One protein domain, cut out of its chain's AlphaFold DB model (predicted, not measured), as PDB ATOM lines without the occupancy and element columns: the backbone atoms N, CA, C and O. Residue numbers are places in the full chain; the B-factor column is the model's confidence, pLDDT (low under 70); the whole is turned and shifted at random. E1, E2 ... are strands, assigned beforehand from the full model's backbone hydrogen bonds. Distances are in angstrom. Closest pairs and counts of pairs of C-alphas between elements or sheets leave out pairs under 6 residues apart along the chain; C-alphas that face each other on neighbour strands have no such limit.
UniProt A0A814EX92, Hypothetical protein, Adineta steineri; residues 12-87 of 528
ATOM      1  N   CYS A  12      29.516 -47.694  28.076       91.25
ATOM      2  CA  CYS A  12      28.256 -47.204  27.575       91.25
ATOM      3  C   CYS A  12      28.410 -46.502  26.241       91.25
ATOM      4  O   CYS A  12      29.372 -45.780  25.978       91.25
ATOM      5  N   ARG A  13      27.382 -46.650  25.418       92.00
ATOM      6  CA  ARG A  13      27.220 -45.900  24.178       92.00
ATOM      7  C   ARG A  13      25.783 -45.445  24.033       92.00
ATOM      8  O   ARG A  13      24.877 -45.932  24.705       92.00
ATOM      9  N   TRP A  14      25.564 -44.519  23.115       92.75
ATOM     10  CA  TRP A  14      24.218 -44.142  22.718       92.75
ATOM     11  C   TRP A  14      23.487 -45.332  22.091       92.75
ATOM     12  O   TRP A  14      24.012 -45.985  21.183       92.75
ATOM     13  N   ALA A  15      22.268 -45.589  22.560       90.94
ATOM     14  CA  ALA A  15      21.384 -46.565  21.941       90.94
ATOM     15  C   ALA A  15      20.883 -46.032  20.594       90.94
ATOM     16  O   ALA A  15      20.530 -44.851  20.467       90.94
ATOM     17  N   ASN A  16      20.841 -46.903  19.585       88.12
ATOM     18  CA  ASN A  16      20.372 -46.555  18.247       88.12
ATOM     19  C   ASN A  16      19.464 -47.648  17.651       88.12
ATOM     20  O   ASN A  16      19.527 -48.811  18.034       88.12
ATOM     21  N   LYS A  17      18.630 -47.283  16.668       84.19
ATOM     22  CA  LYS A  17      17.596 -48.180  16.105       84.19
ATOM     23  C   LYS A  17      18.123 -49.438  15.416       84.19
ATOM     24  O   LYS A  17      17.354 -50.330  15.084       84.19
ATOM     25  N   SER A  18      19.416 -49.480  15.143       74.31
ATOM     26  CA  SER A  18      20.097 -50.493  14.337       74.31
ATOM     27  C   SER A  18      21.264 -51.137  15.096       74.31
ATOM     28  O   SER A  18      22.155 -51.703  14.470       74.31
ATOM     29  N   GLY A  19      21.308 -50.979  16.424       63.12
ATOM     30  CA  GLY A  19      22.576 -50.956  17.150       63.12
ATOM     31  C   GLY A  19      23.078 -52.281  17.706       63.12
ATOM     32  O   GLY A  19      24.276 -52.371  17.965       63.12
ATOM     33  N   ASN A  20      22.230 -53.303  17.874       64.12
ATOM     34  CA  ASN A  20      22.678 -54.526  18.540       64.12
ATOM     35  C   ASN A  20      23.045 -55.651  17.562       64.12
ATOM     36  O   ASN A  20      22.613 -55.688  16.408       64.12
ATOM     37  N   PHE A  21      23.807 -56.623  18.070       59.09
ATOM     38  CA  PHE A  21      24.248 -57.819  17.338       59.09
ATOM     39  C   PHE A  21      23.084 -58.669  16.781       59.09
ATOM     40  O   PHE A  21      23.271 -59.471  15.871       59.09
ATOM     41  N   ASN A  22      21.870 -58.470  17.303       63.38
ATOM     42  CA  ASN A  22      20.657 -59.196  16.937       63.38
ATOM     43  C   ASN A  22      19.730 -58.397  15.996       63.38
ATOM     44  O   ASN A  22      18.638 -58.870  15.680       63.38
ATOM     45  N   GLY A  23      20.126 -57.194  15.560       70.06
ATOM     46  CA  GLY A  23      19.305 -56.314  14.722       70.06
ATOM     47  C   GLY A  23      18.021 -55.804  15.393       70.06
ATOM     48  O   GLY A  23      17.066 -55.470  14.692       70.06
ATOM     49  N   ALA A  24      17.964 -55.778  16.728       74.69
ATOM     50  CA  ALA A  24      16.826 -55.251  17.475       74.69
ATOM     51  C   ALA A  24      16.927 -53.728  17.658       74.69
ATOM     52  O   ALA A  24      18.022 -53.173  17.770       74.69
ATOM     53  N   ASP A  25      15.768 -53.068  17.721       84.50
ATOM     54  CA  ASP A  25      15.671 -51.644  18.035       84.50
ATOM     55  C   ASP A  25      16.018 -51.416  19.516       84.50
ATOM     56  O   ASP A  25      15.294 -51.848  20.412       84.50
ATOM     57  N   GLU A  26      17.158 -50.774  19.771       86.31
ATOM     58  CA  GLU A  26      17.689 -50.542  21.118       86.31
ATOM     59  C   GLU A  26      17.010 -49.391  21.861       86.31
ATOM     60  O   GLU A  26      17.242 -49.200  23.054       86.31
ATOM     61  N   CYS A  27      16.260 -48.563  21.142       86.12
ATOM     62  CA  CYS A  27      15.810 -47.265  21.622       86.12
ATOM     63  C   CYS A  27      14.347 -46.965  21.280       86.12
ATOM     64  O   CYS A  27      13.791 -45.993  21.785       86.12
ATOM     65  N   ASP A  28      13.712 -47.793  20.453       80.38
ATOM     66  CA  ASP A  28      12.300 -47.740  20.082       80.38
ATOM     67  C   ASP A  28      11.845 -46.319  19.679       80.38
ATOM     68  O   ASP A  28      12.065 -45.860  18.549       80.38
ATOM     69  N   GLY A  29      11.239 -45.575  20.609       79.50
ATOM     70  CA  GLY A  29      10.793 -44.198  20.400       79.50
ATOM     71  C   GLY A  29      11.877 -43.115  20.510       79.50
ATOM     72  O   GLY A  29      11.830 -42.147  19.750       79.50
ATOM     73  N   VAL A  30      12.843 -43.244  21.426       85.31
ATOM     74  CA  VAL A  30      13.827 -42.191  21.750       85.31
ATOM     75  C   VAL A  30      15.234 -42.749  21.665       85.31
ATOM     76  O   VAL A  30      15.607 -43.563  22.500       85.31
ATOM     77  N   CYS A  31      16.024 -42.253  20.712       88.38
ATOM     78  CA  CYS A  31      17.392 -42.697  20.452       88.38
ATOM     79  C   CYS A  31      18.404 -41.583  20.702       88.38
ATOM     80  O   CYS A  31      18.075 -40.403  20.565       88.38
ATOM     81  N   TYR A  32      19.649 -41.974  20.971       89.56
ATOM     82  CA  TYR A  32      20.745 -41.064  21.290       89.56
ATOM     83  C   TYR A  32      20.499 -40.236  22.556       89.56
ATOM     84  O   TYR A  32      19.801 -40.661  23.477       89.56
ATOM     85  N   GLY A  33      21.167 -39.091  22.636       86.81
ATOM     86  CA  GLY A  33      21.153 -38.215  23.787       86.81
ATOM     87  C   GLY A  33      20.327 -36.963  23.597       86.81
ATOM     88  O   GLY A  33      19.910 -36.595  22.499       86.81
ATOM     89  N   ILE A  34      20.190 -36.260  24.711       90.00
ATOM     90  CA  ILE A  34      19.704 -34.888  24.760       90.00
ATOM     91  C   ILE A  34      20.648 -34.018  23.909       90.00
ATOM     92  O   ILE A  34      21.868 -34.191  24.001       90.00
ATOM     93  N   PRO A  35      20.142 -33.083  23.089       87.00
ATOM     94  CA  PRO A  35      20.994 -32.181  22.322       87.00
ATOM     95  C   PRO A  35      22.031 -31.474  23.207       87.00
ATOM     96  O   PRO A  35      21.682 -30.872  24.219       87.00
ATOM     97  N   GLY A  36      23.308 -31.558  22.825       87.94
ATOM     98  CA  GLY A  36      24.422 -30.983  23.588       87.94
ATOM     99  C   GLY A  36      24.913 -31.827  24.771       87.94
ATOM    100  O   GLY A  36      25.846 -31.407  25.452       87.94
ATOM    101  N   ALA A  37      24.334 -33.005  25.017       92.06
ATOM    102  CA  ALA A  37      24.837 -33.929  26.025       92.06
ATOM    103  C   ALA A  37      26.149 -34.600  25.594       92.06
ATOM    104  O   ALA A  37      26.364 -34.911  24.422       92.06
ATOM    105  N   SER A  38      26.999 -34.885  26.576       94.00
ATOM    106  CA  SER A  38      28.214 -35.681  26.435       94.00
ATOM    107  C   SER A  38      28.058 -36.991  27.200       94.00
ATOM    108  O   SER A  38      27.580 -36.994  28.334       94.00
ATOM    109  N   LEU A  39      28.459 -38.101  26.583       93.44
ATOM    110  CA  LEU A  39      28.536 -39.407  27.229       93.44
ATOM    111  C   LEU A  39      30.001 -39.822  27.306       93.44
ATOM    112  O   LEU A  39      30.673 -39.934  26.281       93.44
ATOM    113  N   ILE A  40      30.470 -40.081  28.519       92.50
ATOM    114  CA  ILE A  40      31.781 -40.670  28.765       92.50
ATOM    115  C   ILE A  40      31.597 -42.187  28.763       92.50
ATOM    116  O   ILE A  40      31.013 -42.747  29.690       92.50
ATOM    117  N   GLY A  41      32.054 -42.843  27.695       87.56
ATOM    118  CA  GLY A  41      31.761 -44.257  27.452       87.56
ATOM    119  C   GLY A  41      32.311 -45.196  28.527       87.56
ATOM    120  O   GLY A  41      31.569 -46.029  29.026       87.56
ATOM    121  N   ASP A  42      33.558 -45.007  28.959       84.19
ATOM    122  CA  ASP A  42      34.261 -45.947  29.855       84.19
ATOM    123  C   ASP A  42      33.819 -45.891  31.329       84.19
ATOM    124  O   ASP A  42      34.291 -46.648  32.174       84.19
ATOM    125  N   ASN A  43      32.943 -44.954  31.690       82.12
ATOM    126  CA  ASN A  43      32.371 -44.890  33.034       82.12
ATOM    127  C   ASN A  43      30.873 -44.575  33.030       82.12
ATOM    128  O   ASN A  43      30.322 -44.261  34.085       82.12
ATOM    129  N   CYS A  44      30.238 -44.627  31.857       88.19
ATOM    130  CA  CYS A  44      28.815 -44.384  31.671       88.19
ATOM    131  C   CYS A  44      28.303 -43.046  32.229       88.19
ATOM    132  O   CYS A  44      27.140 -42.939  32.617       88.19
ATOM    133  N   THR A  45      29.147 -42.011  32.275       89.44
ATOM    134  CA  THR A  45      28.735 -40.702  32.797       89.44
ATOM    135  C   THR A  45      28.072 -39.877  31.704       89.44
ATOM    136  O   THR A  45      28.706 -39.509  30.715       89.44
ATOM    137  N   LEU A  46      26.796 -39.551  31.909       90.44
ATOM    138  CA  LEU A  46      26.021 -38.648  31.067       90.44
ATOM    139  C   LEU A  46      26.067 -37.223  31.641       90.44
ATOM    140  O   LEU A  46      25.585 -36.978  32.744       90.44
ATOM    141  N   VAL A  47      26.612 -36.277  30.878       91.56
ATOM    142  CA  VAL A  47      26.706 -34.855  31.239       91.56
ATOM    143  C   VAL A  47      25.832 -34.038  30.299       91.56
ATOM    144  O   VAL A  47      25.989 -34.102  29.083       91.56
ATOM    145  N   PHE A  48      24.909 -33.256  30.848       90.75
ATOM    146  CA  PHE A  48      24.009 -32.403  30.074       90.75
ATOM    147  C   PHE A  48      23.505 -31.237  30.926       90.75
ATOM    148  O   PHE A  48      23.708 -31.190  32.139       90.75
ATOM    149  N   THR A  49      22.829 -30.284  30.292       87.44
ATOM    150  CA  THR A  49      22.147 -29.181  30.974       87.44
ATOM    151  C   THR A  49      20.770 -29.001  30.359       87.44
ATOM    152  O   THR A  49      20.644 -28.886  29.141       87.44
ATOM    153  N   LEU A  50      19.733 -28.970  31.194       86.12
ATOM    154  CA  LEU A  50      18.383 -28.619  30.758       86.12
ATOM    155  C   LEU A  50      18.219 -27.106  30.848       86.12
ATOM    156  O   LEU A  50      18.242 -26.540  31.934       86.12
ATOM    157  N   THR A  51      18.070 -26.451  29.702       84.69
ATOM    158  CA  THR A  51      17.932 -24.989  29.620       84.69
ATOM    159  C   THR A  51      16.485 -24.510  29.690       84.69
ATOM    160  O   THR A  51      16.243 -23.331  29.929       84.69
ATOM    161  N   ASN A  52      15.521 -25.413  29.497       85.44
ATOM    162  CA  ASN A  52      14.098 -25.103  29.490       85.44
ATOM    163  C   ASN A  52      13.415 -25.771  30.687       85.44
ATOM    164  O   ASN A  52      13.528 -26.982  30.881       85.44
ATOM    165  N   ALA A  53      12.674 -24.983  31.461       87.25
ATOM    166  CA  ALA A  53      11.780 -25.492  32.493       87.25
ATOM    167  C   ALA A  53      10.450 -25.963  31.880       87.25
ATOM    168  O   ALA A  53      10.014 -25.447  30.851       87.25
ATOM    169  N   GLY A  54       9.790 -26.924  32.523       88.31
ATOM    170  CA  GLY A  54       8.487 -27.447  32.109       88.31
ATOM    171  C   GLY A  54       8.524 -28.391  30.905       88.31
ATOM    172  O   GLY A  54       7.469 -28.719  30.366       88.31
ATOM    173  N   VAL A  55       9.709 -28.823  30.463       88.94
ATOM    174  CA  VAL A  55       9.861 -29.739  29.325       88.94
ATOM    175  C   VAL A  55      10.522 -31.043  29.742       88.94
ATOM    176  O   VAL A  55      11.369 -31.079  30.637       88.94
ATOM    177  N   TYR A  56      10.146 -32.112  29.046       89.25
ATOM    178  CA  TYR A  56      10.816 -33.397  29.148       89.25
ATOM    179  C   TYR A  56      11.961 -33.482  28.142       89.25
ATOM    180  O   TYR A  56      11.816 -33.100  26.980       89.25
ATOM    181  N   ALA A  57      13.083 -34.029  28.583       91.19
ATOM    182  CA  ALA A  57      14.196 -34.438  27.748       91.19
ATOM    183  C   ALA A  57      14.446 -35.924  27.979       91.19
ATOM    184  O   ALA A  57      14.208 -36.430  29.071       91.19
ATOM    185  N   ALA A  58      14.922 -36.639  26.970       90.94
ATOM    186  CA  ALA A  58      15.152 -38.066  27.101       90.94
ATOM    187  C   ALA A  58      16.465 -38.476  26.440       90.94
ATOM    188  O   ALA A  58      16.937 -37.829  25.504       90.94
ATOM    189  N   ALA A  59      17.059 -39.534  26.973       93.00
ATOM    190  CA  ALA A  59      18.300 -40.121  26.496       93.00
ATOM    191  C   ALA A  59      18.175 -41.643  26.521       93.00
ATOM    192  O   ALA A  59      17.582 -42.193  27.446       93.00
ATOM    193  N   ALA A  60      18.765 -42.320  25.544       92.81
ATOM    194  CA  ALA A  60      18.818 -43.771  25.499       92.81
ATOM    195  C   ALA A  60      20.264 -44.249  25.385       92.81
ATOM    196  O   ALA A  60      21.008 -43.827  24.495       92.81
ATOM    197  N   LEU A  61      20.651 -45.134  26.299       92.06
ATOM    198  CA  LEU A  61      21.987 -45.701  26.424       92.06
ATOM    199  C   LEU A  61      21.934 -47.222  26.271       92.06
ATOM    200  O   LEU A  61      20.945 -47.862  26.622       92.06
ATOM    201  N   GLN A  62      23.020 -47.790  25.768       90.31
ATOM    202  CA  GLN A  62      23.354 -49.198  25.941       90.31
ATOM    203  C   GLN A  62      24.423 -49.298  27.015       90.31
ATOM    204  O   GLN A  62      25.431 -48.598  26.915       90.31
ATOM    205  N   ILE A  63      24.188 -50.150  28.012       90.00
ATOM    206  CA  ILE A  63      25.215 -50.576  28.964       90.00
ATOM    207  C   ILE A  63      25.738 -51.924  28.494       90.00
ATOM    208  O   ILE A  63      24.958 -52.862  28.325       90.00
ATOM    209  N   GLU A  64      27.040 -51.991  28.262       88.19
ATOM    210  CA  GLU A  64      27.720 -53.120  27.649       88.19
ATOM    211  C   GLU A  64      28.816 -53.651  28.574       88.19
ATOM    212  O   GLU A  64      29.637 -52.896  29.100       88.19
ATOM    213  N   ASP A  65      28.802 -54.966  28.743       85.50
ATOM    214  CA  ASP A  65      29.727 -55.752  29.554       85.50
ATOM    215  C   ASP A  65      30.593 -56.599  28.623       85.50
ATOM    216  O   ASP A  65      30.072 -57.150  27.645       85.50
ATOM    217  N   TYR A  66      31.892 -56.706  28.878       85.25
ATOM    218  CA  TYR A  66      32.851 -57.349  27.987       85.25
ATOM    219  C   TYR A  66      33.597 -58.468  28.702       85.25
ATOM    220  O   TYR A  66      33.764 -58.489  29.906       85.25
ATOM    221  N   TYR A  67      34.128 -59.409  27.923       81.62
ATOM    222  CA  TYR A  67      34.980 -60.454  28.497       81.62
ATOM    223  C   TYR A  67      36.293 -59.898  29.072       81.62
ATOM    224  O   TYR A  67      36.892 -60.483  29.964       81.62
ATOM    225  N   SER A  68      36.791 -58.805  28.492       82.69
ATOM    226  CA  SER A  68      37.895 -58.023  29.038       82.69
ATOM    227  C   SER A  68      37.922 -56.638  28.398       82.69
ATOM    228  O   SER A  68      37.353 -56.412  27.322       82.69
ATOM    229  N   SER A  69      38.674 -55.715  28.998       81.44
ATOM    230  CA  SER A  69      38.833 -54.346  28.486       81.44
ATOM    231  C   SER A  69      39.392 -54.258  27.053       81.44
ATOM    232  O   SER A  69      39.215 -53.239  26.388       81.44
ATOM    233  N   SER A  70      40.032 -55.298  26.515       82.88
ATOM    234  CA  SER A  70      40.529 -55.298  25.129       82.88
ATOM    235  C   SER A  70      39.521 -55.816  24.098       82.88
ATOM    236  O   SER A  70      39.769 -55.693  22.898       82.88
ATOM    237  N   TYR A  71      38.408 -56.419  24.523       85.25
ATOM    238  CA  TYR A  71      37.409 -56.959  23.601       85.25
ATOM    239  C   TYR A  71      36.528 -55.845  23.021       85.25
ATOM    240  O   TYR A  71      36.185 -54.872  23.693       85.25
ATOM    241  N   ALA A  72      36.166 -56.003  21.745       83.62
ATOM    242  CA  ALA A  72      35.299 -55.075  21.014       83.62
ATOM    243  C   ALA A  72      33.834 -55.537  20.956       83.62
ATOM    244  O   ALA A  72      32.951 -54.737  20.653       83.62
ATOM    245  N   THR A  73      33.572 -56.813  21.250       85.69
ATOM    246  CA  THR A  73      32.224 -57.391  21.244       85.69
ATOM    247  C   THR A  73      31.747 -57.576  22.681       85.69
ATOM    248  O   THR A  73      32.446 -58.256  23.439       85.69
ATOM    249  N   PRO A  74      30.587 -57.015  23.055       86.50
ATOM    250  CA  PRO A  74      30.052 -57.176  24.398       86.50
ATOM    251  C   PRO A  74      29.515 -58.596  24.618       86.50
ATOM    252  O   PRO A  74      28.933 -59.204  23.717       86.50
ATOM    253  N   MET A  75      29.703 -59.119  25.826       85.69
ATOM    254  CA  MET A  75      29.067 -60.342  26.318       85.69
ATOM    255  C   MET A  75      27.610 -60.106  26.706       85.69
ATOM    256  O   MET A  75      26.769 -60.979  26.489       85.69
ATOM    257  N   SER A  76      27.301 -58.926  27.248       85.44
ATOM    258  CA  SER A  76      25.930 -58.506  27.528       85.44
ATOM    259  C   SER A  76      25.710 -57.045  27.138       85.44
ATOM    260  O   SER A  76      26.636 -56.241  27.150       85.44
ATOM    261  N   SER A  77      24.484 -56.719  26.720       85.94
ATOM    262  CA  SER A  77      24.093 -55.387  26.244       85.94
ATOM    263  C   SER A  77      22.668 -55.105  26.699       85.94
ATOM    264  O   SER A  77      21.740 -55.823  26.312       85.94
ATOM    265  N   VAL A  78      22.491 -54.084  27.536       87.12
ATOM    266  CA  VAL A  78      21.200 -53.737  28.141       87.12
ATOM    267  C   VAL A  78      20.770 -52.328  27.706       87.12
ATOM    268  O   VAL A  78      21.459 -51.358  28.037       87.12
ATOM    269  N   PRO A  79      19.624 -52.175  27.002       87.19
ATOM    270  CA  PRO A  79      19.040 -50.867  26.710       87.19
ATOM    271  C   PRO A  79      18.482 -50.215  27.973       87.19
ATOM    272  O   PRO A  79      17.682 -50.821  28.686       87.19
ATOM    273  N   ILE A  80      18.827 -48.949  28.198       87.19
ATOM    274  CA  ILE A  80      18.240 -48.119  29.253       87.19
ATOM    275  C   ILE A  80      17.818 -46.775  28.669       87.19
ATOM    276  O   ILE A  80      18.574 -46.125  27.949       87.19
ATOM    277  N   GLN A  81      16.607 -46.340  29.014       88.81
ATOM    278  CA  GLN A  81      16.086 -45.028  28.654       88.81
ATOM    279  C   GLN A  81      15.873 -44.183  29.902       88.81
ATOM    280  O   GLN A  81      15.287 -44.631  30.886       88.81
ATOM    281  N   PHE A  82      16.326 -42.940  29.829       88.31
ATOM    282  CA  PHE A  82      16.149 -41.934  30.857       88.31
ATOM    283  C   PHE A  82      15.180 -40.875  30.361       88.31
ATOM    284  O   PHE A  82      15.299 -40.392  29.233       88.31
ATOM    285  N   LEU A  83      14.251 -40.491  31.231       88.44
ATOM    286  CA  LEU A  83      13.372 -39.351  31.042       88.44
ATOM    287  C   LEU A  83      13.687 -38.334  32.139       88.44
ATOM    288  O   LEU A  83      13.571 -38.632  33.324       88.44
ATOM    289  N   PHE A  84      14.090 -37.141  31.730       87.62
ATOM    290  CA  PHE A  84      14.411 -36.022  32.600       87.62
ATOM    291  C   PHE A  84      13.348 -34.947  32.445       87.62
ATOM    292  O   PHE A  84      12.897 -34.670  31.333       87.62
ATOM    293  N   TYR A  85      12.976 -34.309  33.546       86.62
ATOM    294  CA  TYR A  85      12.055 -33.181  33.541       86.62
ATOM    295  C   TYR A  85      12.781 -31.928  34.030       86.62
ATOM    296  O   TYR A  85      13.425 -31.945  35.077       86.62
ATOM    297  N   GLY A  86      12.722 -30.853  33.244       86.62
ATOM    298  CA  GLY A  86      13.348 -29.582  33.591       86.62
ATOM    299  C   GLY A  86      12.488 -28.790  34.569       86.62
ATOM    300  O   GLY A  86      11.365 -28.411  34.237       86.62
ATOM    301  N   TYR A  87      13.018 -28.482  35.750       83.00
ATOM    302  CA  TYR A  87      12.374 -27.578  36.704       83.00
ATOM    303  C   TYR A  87      12.845 -26.136  36.503       83.00
ATOM    304  O   TYR A  87      13.932 -25.883  35.982       83.00
TER     305      TYR A  87
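Overview. This is residues 12 to 87 of the 528 residues of the protein "Hypothetical protein" of Adineta steineri (UniProt A0A814EX92). A long, narrow hairpin of E4 and E5 makes the longest axis, with short E1 beside E4, the small hairpin E2 and E3 close to E1, and a long loop, residues 15 to 37, between E1 and E2. The printed part has 76 residues, with no named helix and five named strands, E1 to E5 in order; the class is all strand, though under half of the residues are in named elements. The larger sheet runs E1, E4, E5, antiparallel. The whole is only just compact, close to loose, with a radius of gyration of the C-alphas of 13.5 A and spans of 42 by 24 by 15 A.

Along the chain. Find C-alpha 56 at (10.816, -33.397, 29.148); E4 runs 32.6 A from there to residue 66. E5, residues 74 to 85, runs 31.4 A to (12.055, -33.181, 33.541). E1 is residues 12 to 14, E2 38 to 40 and E3 45 to 47.

Arrangement. Look at N 61 and O 80, 2.8 A, between antiparallel E4 and E5. E1 is antiparallel to E4, with N 62 and O 13 at 2.8 A. The closest C-alphas of E1 and E2 are those of Arg 13 and Leu 39, 7.3 A. In the hairpin E2 and E3, N 38 and O 47 are 2.8 A apart. E3 and E4 are apart.

Size, cuts and confidence. The C-alphas farthest apart, Gly 54 and Ser 70, are 43.0 A apart. The printed part has no cut; the link E1 to E2 is long, 23 residues. Residues 19 to 22 have pLDDT under 70.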